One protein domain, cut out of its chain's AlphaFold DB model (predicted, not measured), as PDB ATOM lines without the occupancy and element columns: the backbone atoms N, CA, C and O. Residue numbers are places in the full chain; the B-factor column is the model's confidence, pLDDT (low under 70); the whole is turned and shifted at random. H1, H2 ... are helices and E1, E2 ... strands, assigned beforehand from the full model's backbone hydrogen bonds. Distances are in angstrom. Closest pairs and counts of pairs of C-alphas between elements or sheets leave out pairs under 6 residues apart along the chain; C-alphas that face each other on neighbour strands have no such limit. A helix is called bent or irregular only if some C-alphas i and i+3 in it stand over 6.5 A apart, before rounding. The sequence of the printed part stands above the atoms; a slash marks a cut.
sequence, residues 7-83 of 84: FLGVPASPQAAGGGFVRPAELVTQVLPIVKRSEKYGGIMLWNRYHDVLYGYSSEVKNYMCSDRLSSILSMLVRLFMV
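What this domain is: This is residues 7 to 83 of the 84 residues of the protein "GH18 domain-containing protein" of Musa balbisiana (UniProt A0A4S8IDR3). H1 and H3 sit beside a ribbon of two parallel strands, E1 and E2; residues 66 to 83, with H4, stick out as an arm. Printed are 77 residues with E1, H1, E2, H2, H3, H4 in order, class mixed. The whole is loose, radius of gyration of the C-alphas 14.9 A, spanning 50 by 22 by 17 A.

Where its parts are: E1, residues 7 to 11, begins at C-alpha (34.217, 71.226, 35.656). H1, residues 24 to 35, is only just irregular: C-alphas 29 and 32 are 6.53 A apart. E2 is 41 to 47, H2 49 to 55, H3 57 to 66. H4, 68 to 81, 20.3 A long, ends at C-alpha (26.545, 105.247, 40.029).

How they stand to each other: E1 and E2 are parallel; N 8 and O 43 are 2.9 A apart. H1 touches H3 with residues 24 to 28 alone, closest C-alphas Pro 24 and Val 61, 5.7 A. Every O i to N i+4 pair is within hydrogen-bond range in H2, 5 of 8 in H1, 4 of 6 in H3, 8 of 10 in H4.

The domain as a whole: No cut; E1 to H1 is a long link; pLDDT is under 70 at residues 65 to 83.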
ATOM      1  N   PHE A   7      35.545  71.428  35.093       89.12
ATOM      2  CA  PHE A   7      34.217  71.226  35.656       89.12
ATOM      3  C   PHE A   7      34.335  70.930  37.145       89.12
ATOM      4  O   PHE A   7      35.193  70.151  37.560       89.12
ATOM      5  N   LEU A   8      33.479  71.559  37.947       88.81
ATOM      6  CA  LEU A   8      33.437  71.324  39.385       88.81
ATOM      7  C   LEU A   8      32.502  70.147  39.682       88.81
ATOM      8  O   LEU A   8      31.288  70.260  39.514       88.81
ATOM      9  N   GLY A   9      33.071  69.020  40.107       89.81
ATOM     10  CA  GLY A   9      32.317  67.843  40.530       89.81
ATOM     11  C   GLY A   9      31.690  68.048  41.907       89.81
ATOM     12  O   GLY A   9      32.417  68.303  42.864       89.81
ATOM     13  N   VAL A  10      30.367  67.924  42.017       89.06
ATOM     14  CA  VAL A  10      29.645  68.023  43.294       89.06
ATOM     15  C   VAL A  10      28.642  66.880  43.444       89.06
ATOM     16  O   VAL A  10      28.011  66.475  42.460       89.06
ATOM     17  N   PRO A  11      28.474  66.330  44.656       89.00
ATOM     18  CA  PRO A  11      27.478  65.306  44.874       89.00
ATOM     19  C   PRO A  11      26.069  65.918  44.926       89.00
ATOM     20  O   PRO A  11      25.856  66.955  45.547       89.00
ATOM     21  N   ALA A  12      25.101  65.263  44.285       87.81
ATOM     22  CA  ALA A  12      23.713  65.717  44.181       87.81
ATOM     23  C   ALA A  12      22.915  65.525  45.482       87.81
ATOM     24  O   ALA A  12      21.861  66.130  45.656       87.81
ATOM     25  N   SER A  13      23.399  64.692  46.408       83.75
ATOM     26  CA  SER A  13      22.823  64.565  47.748       83.75
ATOM     27  C   SER A  13      23.878  64.147  48.782       83.75
ATOM     28  O   SER A  13      24.931  63.623  48.403       83.75
ATOM     29  N   PRO A  14      23.598  64.315  50.089       83.56
ATOM     30  CA  PRO A  14      24.449  63.795  51.159       83.56
ATOM     31  C   PRO A  14      24.593  62.270  51.140       83.56
ATOM     32  O   PRO A  14      25.548  61.758  51.701       83.56
ATOM     33  N   GLN A  15      23.654  61.536  50.527       80.50
ATOM     34  CA  GLN A  15      23.756  60.077  50.376       80.50
ATOM     35  C   GLN A  15      24.495  59.661  49.099       80.50
ATOM     36  O   GLN A  15      24.889  58.505  48.964       80.50
ATOM     37  N   ALA A  16      24.703  60.587  48.157       78.31
ATOM     38  CA  ALA A  16      25.410  60.299  46.915       78.31
ATOM     39  C   ALA A  16      26.930  60.132  47.116       78.31
ATOM     40  O   ALA A  16      27.598  59.553  46.257       78.31
ATOM     41  N   ALA A  17      27.471  60.628  48.232       83.12
ATOM     42  CA  ALA A  17      28.867  60.484  48.633       83.12
ATOM     43  C   ALA A  17      28.983  60.491  50.166       83.12
ATOM     44  O   ALA A  17      28.149  61.078  50.840       83.12
ATOM     45  N   GLY A  18      30.051  59.918  50.730       76.94
ATOM     46  CA  GLY A  18      30.305  59.951  52.183       76.94
ATOM     47  C   GLY A  18      30.622  61.343  52.762       76.94
ATOM     48  O   GLY A  18      30.908  61.457  53.949       76.94
ATOM     49  N   GLY A  19      30.610  62.395  51.936       81.31
ATOM     50  CA  GLY A  19      30.903  63.780  52.301       81.31
ATOM     51  C   GLY A  19      31.011  64.687  51.068       81.31
ATOM     52  O   GLY A  19      30.938  64.217  49.933       81.31
ATOM     53  N   GLY A  20      31.181  65.996  51.282       82.12
ATOM     54  CA  GLY A  20      31.375  66.973  50.196       82.12
ATOM     55  C   GLY A  20      30.090  67.501  49.547       82.12
ATOM     56  O   GLY A  20      30.157  68.189  48.532       82.12
ATOM     57  N   PHE A  21      28.922  67.205  50.125       85.38
ATOM     58  CA  PHE A  21      27.658  67.812  49.710       85.38
ATOM     59  C   PHE A  21      27.596  69.287  50.095       85.38
ATOM     60  O   PHE A  21      27.803  69.658  51.249       85.38
ATOM     61  N   VAL A  22      27.258  70.118  49.112       86.69
ATOM     62  CA  VAL A  22      27.055  71.557  49.273       86.69
ATOM     63  C   VAL A  22      25.634  71.874  48.833       86.69
ATOM     64  O   VAL A  22      25.203  71.442  47.765       86.69
ATOM     65  N   ARG A  23      24.897  72.640  49.642       87.69
ATOM     66  CA  ARG A  23      23.533  73.067  49.293       87.69
ATOM     67  C   ARG A  23      23.552  73.931  48.019       87.69
ATOM     68  O   ARG A  23      24.461  74.752  47.892       87.69
ATOM     69  N   PRO A  24      22.552  73.828  47.124       85.81
ATOM     70  CA  PRO A  24      22.503  74.606  45.880       85.81
ATOM     71  C   PRO A  24      22.716  76.113  46.078       85.81
ATOM     72  O   PRO A  24      23.526  76.722  45.383       85.81
ATOM     73  N   ALA A  25      22.061  76.708  47.080       85.56
ATOM     74  CA  ALA A  25      22.201  78.131  47.396       85.56
ATOM     75  C   ALA A  25      23.627  78.519  47.834       85.56
ATOM     76  O   ALA A  25      24.145  79.558  47.424       85.56
ATOM     77  N   GLU A  26      24.290  77.673  48.623       87.31
ATOM     78  CA  GLU A  26      25.661  77.904  49.104       87.31
ATOM     79  C   GLU A  26      26.672  77.760  47.961       87.31
ATOM     80  O   GLU A  26      27.575  78.580  47.805       87.31
ATOM     81  N   LEU A  27      26.473  76.755  47.101       87.00
ATOM     82  CA  LEU A  27      27.269  76.568  45.892       87.00
ATOM     83  C   LEU A  27      27.207  77.825  45.015       87.00
ATOM     84  O   LEU A  27      28.228  78.290  44.509       87.00
ATOM     85  N   VAL A  28      26.017  78.411  44.875       85.56
ATOM     86  CA  VAL A  28      25.795  79.581  44.025       85.56
ATOM     87  C   VAL A  28      26.367  80.864  44.607       85.56
ATOM     88  O   VAL A  28      26.931  81.668  43.868       85.56
ATOM     89  N   THR A  29      26.213  81.074  45.908       85.69
ATOM     90  CA  THR A  29      26.601  82.330  46.560       85.69
ATOM     91  C   THR A  29      28.082  82.382  46.903       85.69
ATOM     92  O   THR A  29      28.683  83.450  46.815       85.69
ATOM     93  N   GLN A  30      28.691  81.249  47.253       87.88
ATOM     94  CA  GLN A  30      30.068  81.216  47.749       87.88
ATOM     95  C   GLN A  30      31.045  80.647  46.723       87.88
ATOM     96  O   GLN A  30      32.129  81.191  46.543       87.88
ATOM     97  N   VAL A  31      30.675  79.576  46.016       86.69
ATOM     98  CA  VAL A  31      31.626  78.843  45.164       86.69
ATOM     99  C   VAL A  31      31.632  79.374  43.735       86.69
ATOM    100  O   VAL A  31      32.699  79.673  43.193       86.69
ATOM    101  N   LEU A  32      30.453  79.536  43.122       85.69
ATOM    102  CA  LEU A  32      30.336  80.001  41.737       85.69
ATOM    103  C   LEU A  32      31.054  81.327  41.455       85.69
ATOM    104  O   LEU A  32      31.718  81.387  40.423       85.69
ATOM    105  N   PRO A  33      30.989  82.372  42.303       86.88
ATOM    106  CA  PRO A  33      31.662  83.640  42.017       86.88
ATOM    107  C   PRO A  33      33.189  83.499  41.981       86.88
ATOM    108  O   PRO A  33      33.863  84.224  41.251       86.88
ATOM    109  N   ILE A  34      33.733  82.541  42.736       87.38
ATOM    110  CA  ILE A  34      35.167  82.256  42.790       87.38
ATOM    111  C   ILE A  34      35.593  81.490  41.534       87.38
ATOM    112  O   ILE A  34      36.553  81.880  40.873       87.38
ATOM    113  N   VAL A  35      34.863  80.432  41.162       85.81
ATOM    114  CA  VAL A  35      35.230  79.597  40.003       85.81
ATOM    115  C   VAL A  35      34.907  80.267  38.665       85.81
ATOM    116  O   VAL A  35      35.703  80.161  37.736       85.81
ATOM    117  N   LYS A  36      33.808  81.037  38.573       83.38
ATOM    118  CA  LYS A  36      33.446  81.821  37.376       83.38
ATOM    119  C   LYS A  36      34.457  82.937  37.071       83.38
ATOM    120  O   LYS A  36      34.479  83.417  35.943       83.38
ATOM    121  N   ARG A  37      35.313  83.341  38.025       83.75
ATOM    122  CA  ARG A  37      36.406  84.304  37.775       83.75
ATOM    123  C   ARG A  37      37.444  83.758  36.787       83.75
ATOM    124  O   ARG A  37      38.133  84.539  36.140       83.75
ATOM    125  N   SER A  38      37.573  82.436  36.669       82.62
ATOM    126  CA  SER A  38      38.482  81.812  35.711       82.62
ATOM    127  C   SER A  38      37.779  81.530  34.385       82.62
ATOM    128  O   SER A  38      36.778  80.818  34.343       82.62
ATOM    129  N   GLU A  39      38.366  81.968  33.269       83.12
ATOM    130  CA  GLU A  39      37.883  81.650  31.910       83.12
ATOM    131  C   GLU A  39      37.915  80.143  31.588       83.12
ATOM    132  O   GLU A  39      37.277  79.654  30.644       83.12
ATOM    133  N   LYS A  40      38.659  79.383  32.399       86.31
ATOM    134  CA  LYS A  40      38.760  77.931  32.298       86.31
ATOM    135  C   LYS A  40      37.561  77.212  32.908       86.31
ATOM    136  O   LYS A  40      37.424  76.020  32.665       86.31
ATOM    137  N   TYR A  41      36.679  77.879  33.651       87.50
ATOM    138  CA  TYR A  41      35.481  77.233  34.182       87.50
ATOM    139  C   TYR A  41      34.505  76.848  33.057       87.50
ATOM    140  O   TYR A  41      34.215  77.638  32.152       87.50
ATOM    141  N   GLY A  42      34.046  75.595  33.085       85.38
ATOM    142  CA  GLY A  42      33.124  75.009  32.108       85.38
ATOM    143  C   GLY A  42      31.736  74.692  32.657       85.38
ATOM    144  O   GLY A  42      30.806  74.547  31.871       85.38
ATOM    145  N   GLY A  43      31.578  74.607  33.980       87.44
ATOM    146  CA  GLY A  43      30.308  74.272  34.622       87.44
ATOM    147  C   GLY A  43      30.478  73.341  35.817       87.44
ATOM    148  O   GLY A  43      31.589  73.097  36.292       87.44
ATOM    149  N   ILE A  44      29.359  72.798  36.285       88.94
ATOM    150  CA  ILE A  44      29.321  71.790  37.345       88.94
ATOM    151  C   ILE A  44      29.046  70.404  36.765       88.94
ATOM    152  O   ILE A  44      28.353  70.267  35.757       88.94
ATOM    153  N   MET A  45      29.566  69.380  37.428       88.69
ATOM    154  CA  MET A  45      29.292  67.979  37.133       88.69
ATOM    155  C   MET A  45      28.663  67.338  38.368       88.69
ATOM    156  O   MET A  45      29.223  67.422  39.458       88.69
ATOM    157  N   LEU A  46      27.494  66.722  38.209       88.50
ATOM    158  CA  LEU A  46      26.734  66.161  39.326       88.50
ATOM    159  C   LEU A  46      26.962  64.659  39.479       88.50
ATOM    160  O   LEU A  46      26.870  63.908  38.507       88.50
ATOM    161  N   TRP A  47      27.189  64.224  40.720       84.94
ATOM    162  CA  TRP A  47      27.283  62.814  41.102       84.94
ATOM    163  C   TRP A  47      26.242  62.480  42.185       84.94
ATOM    164  O   TRP A  47      26.298  62.989  43.289       84.94
ATOM    165  N   ASN A  48      25.231  61.650  42.000       84.19
ATOM    166  CA  ASN A  48      24.932  60.749  40.904       84.19
ATOM    167  C   ASN A  48      23.547  61.048  40.331       84.19
ATOM    168  O   ASN A  48      22.677  61.523  41.059       84.19
ATOM    169  N   ARG A  49      23.306  60.678  39.064       84.81
ATOM    170  CA  ARG A  49      22.014  60.902  38.382       84.81
ATOM    171  C   ARG A  49      20.812  60.377  39.176       84.81
ATOM    172  O   ARG A  49      19.779  61.030  39.203       84.81
ATOM    173  N   TYR A  50      20.943  59.221  39.830       85.62
ATOM    174  CA  TYR A  50      19.871  58.645  40.651       85.62
ATOM    175  C   TYR A  50      19.427  59.599  41.771       85.62
ATOM    176  O   TYR A  50      18.243  59.887  41.912       85.62
ATOM    177  N   HIS A  51      20.388  60.151  42.512       83.00
ATOM    178  CA  HIS A  51      20.113  61.100  43.587       83.00
ATOM    179  C   HIS A  51      19.663  62.460  43.049       83.00
ATOM    180  O   HIS A  51      18.807  63.094  43.651       83.00
ATOM    181  N   ASP A  52      20.178  62.884  41.895       85.69
ATOM    182  CA  ASP A  52      19.726  64.111  41.243       85.69
ATOM    183  C   ASP A  52      18.239  64.054  40.862       85.69
ATOM    184  O   ASP A  52      17.504  65.005  41.101       85.69
ATOM    185  N   VAL A  53      17.765  62.916  40.347       86.44
ATOM    186  CA  VAL A  53      16.342  62.723  40.022       86.44
ATOM    187  C   VAL A  53      15.474  62.665  41.283       86.44
ATOM    188  O   VAL A  53      14.358  63.175  41.269       86.44
ATOM    189  N   LEU A  54      15.973  62.072  42.372       86.50
ATOM    190  CA  LEU A  54      15.232  61.973  43.634       86.50
ATOM    191  C   LEU A  54      15.122  63.308  44.381       86.50
ATOM    192  O   LEU A  54      14.073  63.606  44.942       86.50
ATOM    193  N   TYR A  55      16.207  64.086  44.413       84.25
ATOM    194  CA  TYR A  55      16.313  65.305  45.223       84.25
ATOM    195  C   TYR A  55      16.214  66.597  44.407       84.25
ATOM    196  O   TYR A  55      16.081  67.671  44.985       84.25
ATOM    197  N   GLY A  56      16.260  66.519  43.076       86.00
ATOM    198  CA  GLY A  56      16.064  67.662  42.185       86.00
ATOM    199  C   GLY A  56      17.199  68.687  42.195       86.00
ATOM    200  O   GLY A  56      16.958  69.856  41.890       86.00
ATOM    201  N   TYR A  57      18.427  68.282  42.524       86.44
ATOM    202  CA  TYR A  57      19.561  69.200  42.692       86.44
ATOM    203  C   TYR A  57      19.837  70.034  41.427       86.44
ATOM    204  O   TYR A  57      20.044  71.246  41.495       86.44
ATOM    205  N   SER A  58      19.799  69.407  40.251       83.81
ATOM    206  CA  SER A  58      19.991  70.071  38.962       83.81
ATOM    207  C   SER A  58      18.910  71.104  38.669       83.81
ATOM    208  O   SER A  58      19.228  72.162  38.132       83.81
ATOM    209  N   SER A  59      17.658  70.851  39.057       84.94
ATOM    210  CA  SER A  59      16.550  71.801  38.905       84.94
ATOM    211  C   SER A  59      16.778  73.066  39.729       84.94
ATOM    212  O   SER A  59      16.585  74.171  39.218       84.94
ATOM    213  N   GLU A  60      17.256  72.920  40.967       84.62
ATOM    214  CA  GLU A  60      17.580  74.062  41.821       84.62
ATOM    215  C   GLU A  60      18.755  74.862  41.255       84.62
ATOM    216  O   GLU A  60      18.642  76.070  41.048       84.62
ATOM    217  N   VAL A  61      19.870  74.203  40.918       82.69
ATOM    218  CA  VAL A  61      21.059  74.905  40.410       82.69
ATOM    219  C   VAL A  61      20.833  75.526  39.030       82.69
ATOM    220  O   VAL A  61      21.362  76.604  38.745       82.69
ATOM    221  N   LYS A  62      20.011  74.908  38.176       81.50
ATOM    222  CA  LYS A  62      19.675  75.444  36.849       81.50
ATOM    223  C   LYS A  62      19.015  76.818  36.935       81.50
ATOM    224  O   LYS A  62      19.354  77.691  36.137       81.50
ATOM    225  N   ASN A  63      18.149  77.046  37.924       77.81
ATOM    226  CA  ASN A  63      17.544  78.363  38.134       77.81
ATOM    227  C   ASN A  63      18.597  79.438  38.422       77.81
ATOM    228  O   ASN A  63      18.507  80.542  37.893       77.81
ATOM    229  N   TYR A  64      19.640  79.112  39.181       73.12
ATOM    230  CA  TYR A  64      20.718  80.055  39.481       73.12
ATOM    231  C   TYR A  64      21.709  80.243  38.326       73.12
ATOM    232  O   TYR A  64      22.259  81.328  38.166       73.12
ATOM    233  N   MET A  65      21.918  79.216  37.498       66.25
ATOM    234  CA  MET A  65      22.723  79.308  36.272       66.25
ATOM    235  C   MET A  65      22.051  80.158  35.184       66.25
ATOM    236  O   MET A  65      22.745  80.721  34.347       66.25
ATOM    237  N   CYS A  66      20.717  80.243  35.168       59.84
ATOM    238  CA  CYS A  66      19.970  81.056  34.203       59.84
ATOM    239  C   CYS A  66      19.561  82.442  34.737       59.84
ATOM    240  O   CYS A  66      19.167  83.296  33.942       59.84
ATOM    241  N   SER A  67      19.684  82.709  36.044       53.81
ATOM    242  CA  SER A  67      19.352  84.009  36.659       53.81
ATOM    243  C   SER A  67      20.484  85.048  36.543       53.81
ATOM    244  O   SER A  67      20.637  85.938  37.375       53.81
ATOM    245  N   ASP A  68      21.265  84.991  35.464       55.06
ATOM    246  CA  ASP A  68      22.261  86.010  35.103       55.06
ATOM    247  C   ASP A  68      21.613  87.275  34.483       55.06
ATOM    248  O   ASP A  68      22.287  88.131  33.912       55.06
ATOM    249  N   ARG A  69      20.284  87.431  34.594       54.16
ATOM    250  CA  ARG A  69      19.579  88.642  34.148       54.16
ATOM    251  C   ARG A  69      19.602  89.742  35.207       54.16
ATOM    252  O   ARG A  69      19.830  90.888  34.845       54.16
ATOM    253  N   LEU A  70      19.420  89.413  36.491       54.59
ATOM    254  CA  LEU A  70      19.342  90.397  37.586       54.59
ATOM    255  C   LEU A  70      20.723  90.932  38.011       54.59
ATOM    256  O   LEU A  70      20.861  92.116  38.316       54.59
ATOM    257  N   SER A  71      21.759  90.092  37.952       56.78
ATOM    258  CA  SER A  71      23.155  90.484  38.200       56.78
ATOM    259  C   SER A  71      23.671  91.478  37.154       56.78
ATOM    260  O   SER A  71      24.406  92.404  37.495       56.78
ATOM    261  N   SER A  72      23.229  91.355  35.899       56.09
ATOM    262  CA  SER A  72      23.593  92.288  34.829       56.09
ATOM    263  C   SER A  72      22.984  93.681  35.046       56.09
ATOM    264  O   SER A  72      23.689  94.675  34.883       56.09
ATOM    265  N   ILE A  73      21.725  93.774  35.496       61.81
ATOM    266  CA  ILE A  73      21.054  95.059  35.791       61.81
ATOM    267  C   ILE A  73      21.660  95.737  37.020       61.81
ATOM    268  O   ILE A  73      21.973  96.921  36.967       61.81
ATOM    269  N   LEU A  74      21.899  94.986  38.100       57.41
ATOM    270  CA  LEU A  74      22.589  95.498  39.289       57.41
ATOM    271  C   LEU A  74      24.013  95.961  38.955       57.41
ATOM    272  O   LEU A  74      24.421  97.029  39.396       57.41
ATOM    273  N   SER A  75      24.749  95.228  38.111       58.03
ATOM    274  CA  SER A  75      26.079  95.659  37.662       58.03
ATOM    275  C   SER A  75      26.043  96.903  36.764       58.03
ATOM    276  O   SER A  75      26.941  97.734  36.866       58.03
ATOM    277  N   MET A  76      25.013  97.076  35.924       62.34
ATOM    278  CA  MET A  76      24.810  98.302  35.140       62.34
ATOM    279  C   MET A  76      24.462  99.490  36.038       62.34
ATOM    280  O   MET A  76      25.013 100.567  35.837       62.34
ATOM    281  N   LEU A  77      23.609  99.298  37.048       61.91
ATOM    282  CA  LEU A  77      23.238 100.344  38.005       61.91
ATOM    283  C   LEU A  77      24.424 100.767  38.884       61.91
ATOM    284  O   LEU A  77      24.651 101.958  39.066       61.91
ATOM    285  N   VAL A  78      25.232  99.813  39.360       57.41
ATOM    286  CA  VAL A  78      26.456 100.104  40.127       57.41
ATOM    287  C   VAL A  78      27.508 100.800  39.253       57.41
ATOM    288  O   VAL A  78      28.144 101.747  39.706       57.41
ATOM    289  N   ARG A  79      27.666 100.392  37.985       55.72
ATOM    290  CA  ARG A  79      28.563 101.067  37.027       55.72
ATOM    291  C   ARG A  79      28.100 102.482  36.684       55.72
ATOM    292  O   ARG A  79      28.951 103.338  36.500       55.72
ATOM    293  N   LEU A  80      26.793 102.734  36.611       55.25
ATOM    294  CA  LEU A  80      26.248 104.071  36.370       55.25
ATOM    295  C   LEU A  80      26.470 104.999  37.576       55.25
ATOM    296  O   LEU A  80      26.799 106.164  37.395       55.25
ATOM    297  N   PHE A  81      26.347 104.473  38.799       56.66
ATOM    298  CA  PHE A  81      26.545 105.247  40.029       56.66
ATOM    299  C   PHE A  81      28.016 105.607  40.293       56.66
ATOM    300  O   PHE A  81      28.295 106.586  40.970       56.66
ATOM    301  N   MET A  82      28.962 104.836  39.750       57.44
ATOM    302  CA  MET A  82      30.406 105.071  39.898       57.44
ATOM    303  C   MET A  82      30.997 105.989  38.804       57.44
ATOM    304  O   MET A  82      32.212 106.155  38.743       57.44
ATOM    305  N   VAL A  83      30.154 106.536  37.916       52.47
ATOM    306  CA  VAL A  83      30.533 107.446  36.811       52.47
ATOM    307  C   VAL A  83      29.964 108.869  37.018       52.47
ATOM    308  O   VAL A  83      30.055 109.711  36.129       52.47
TER     309      VAL A  83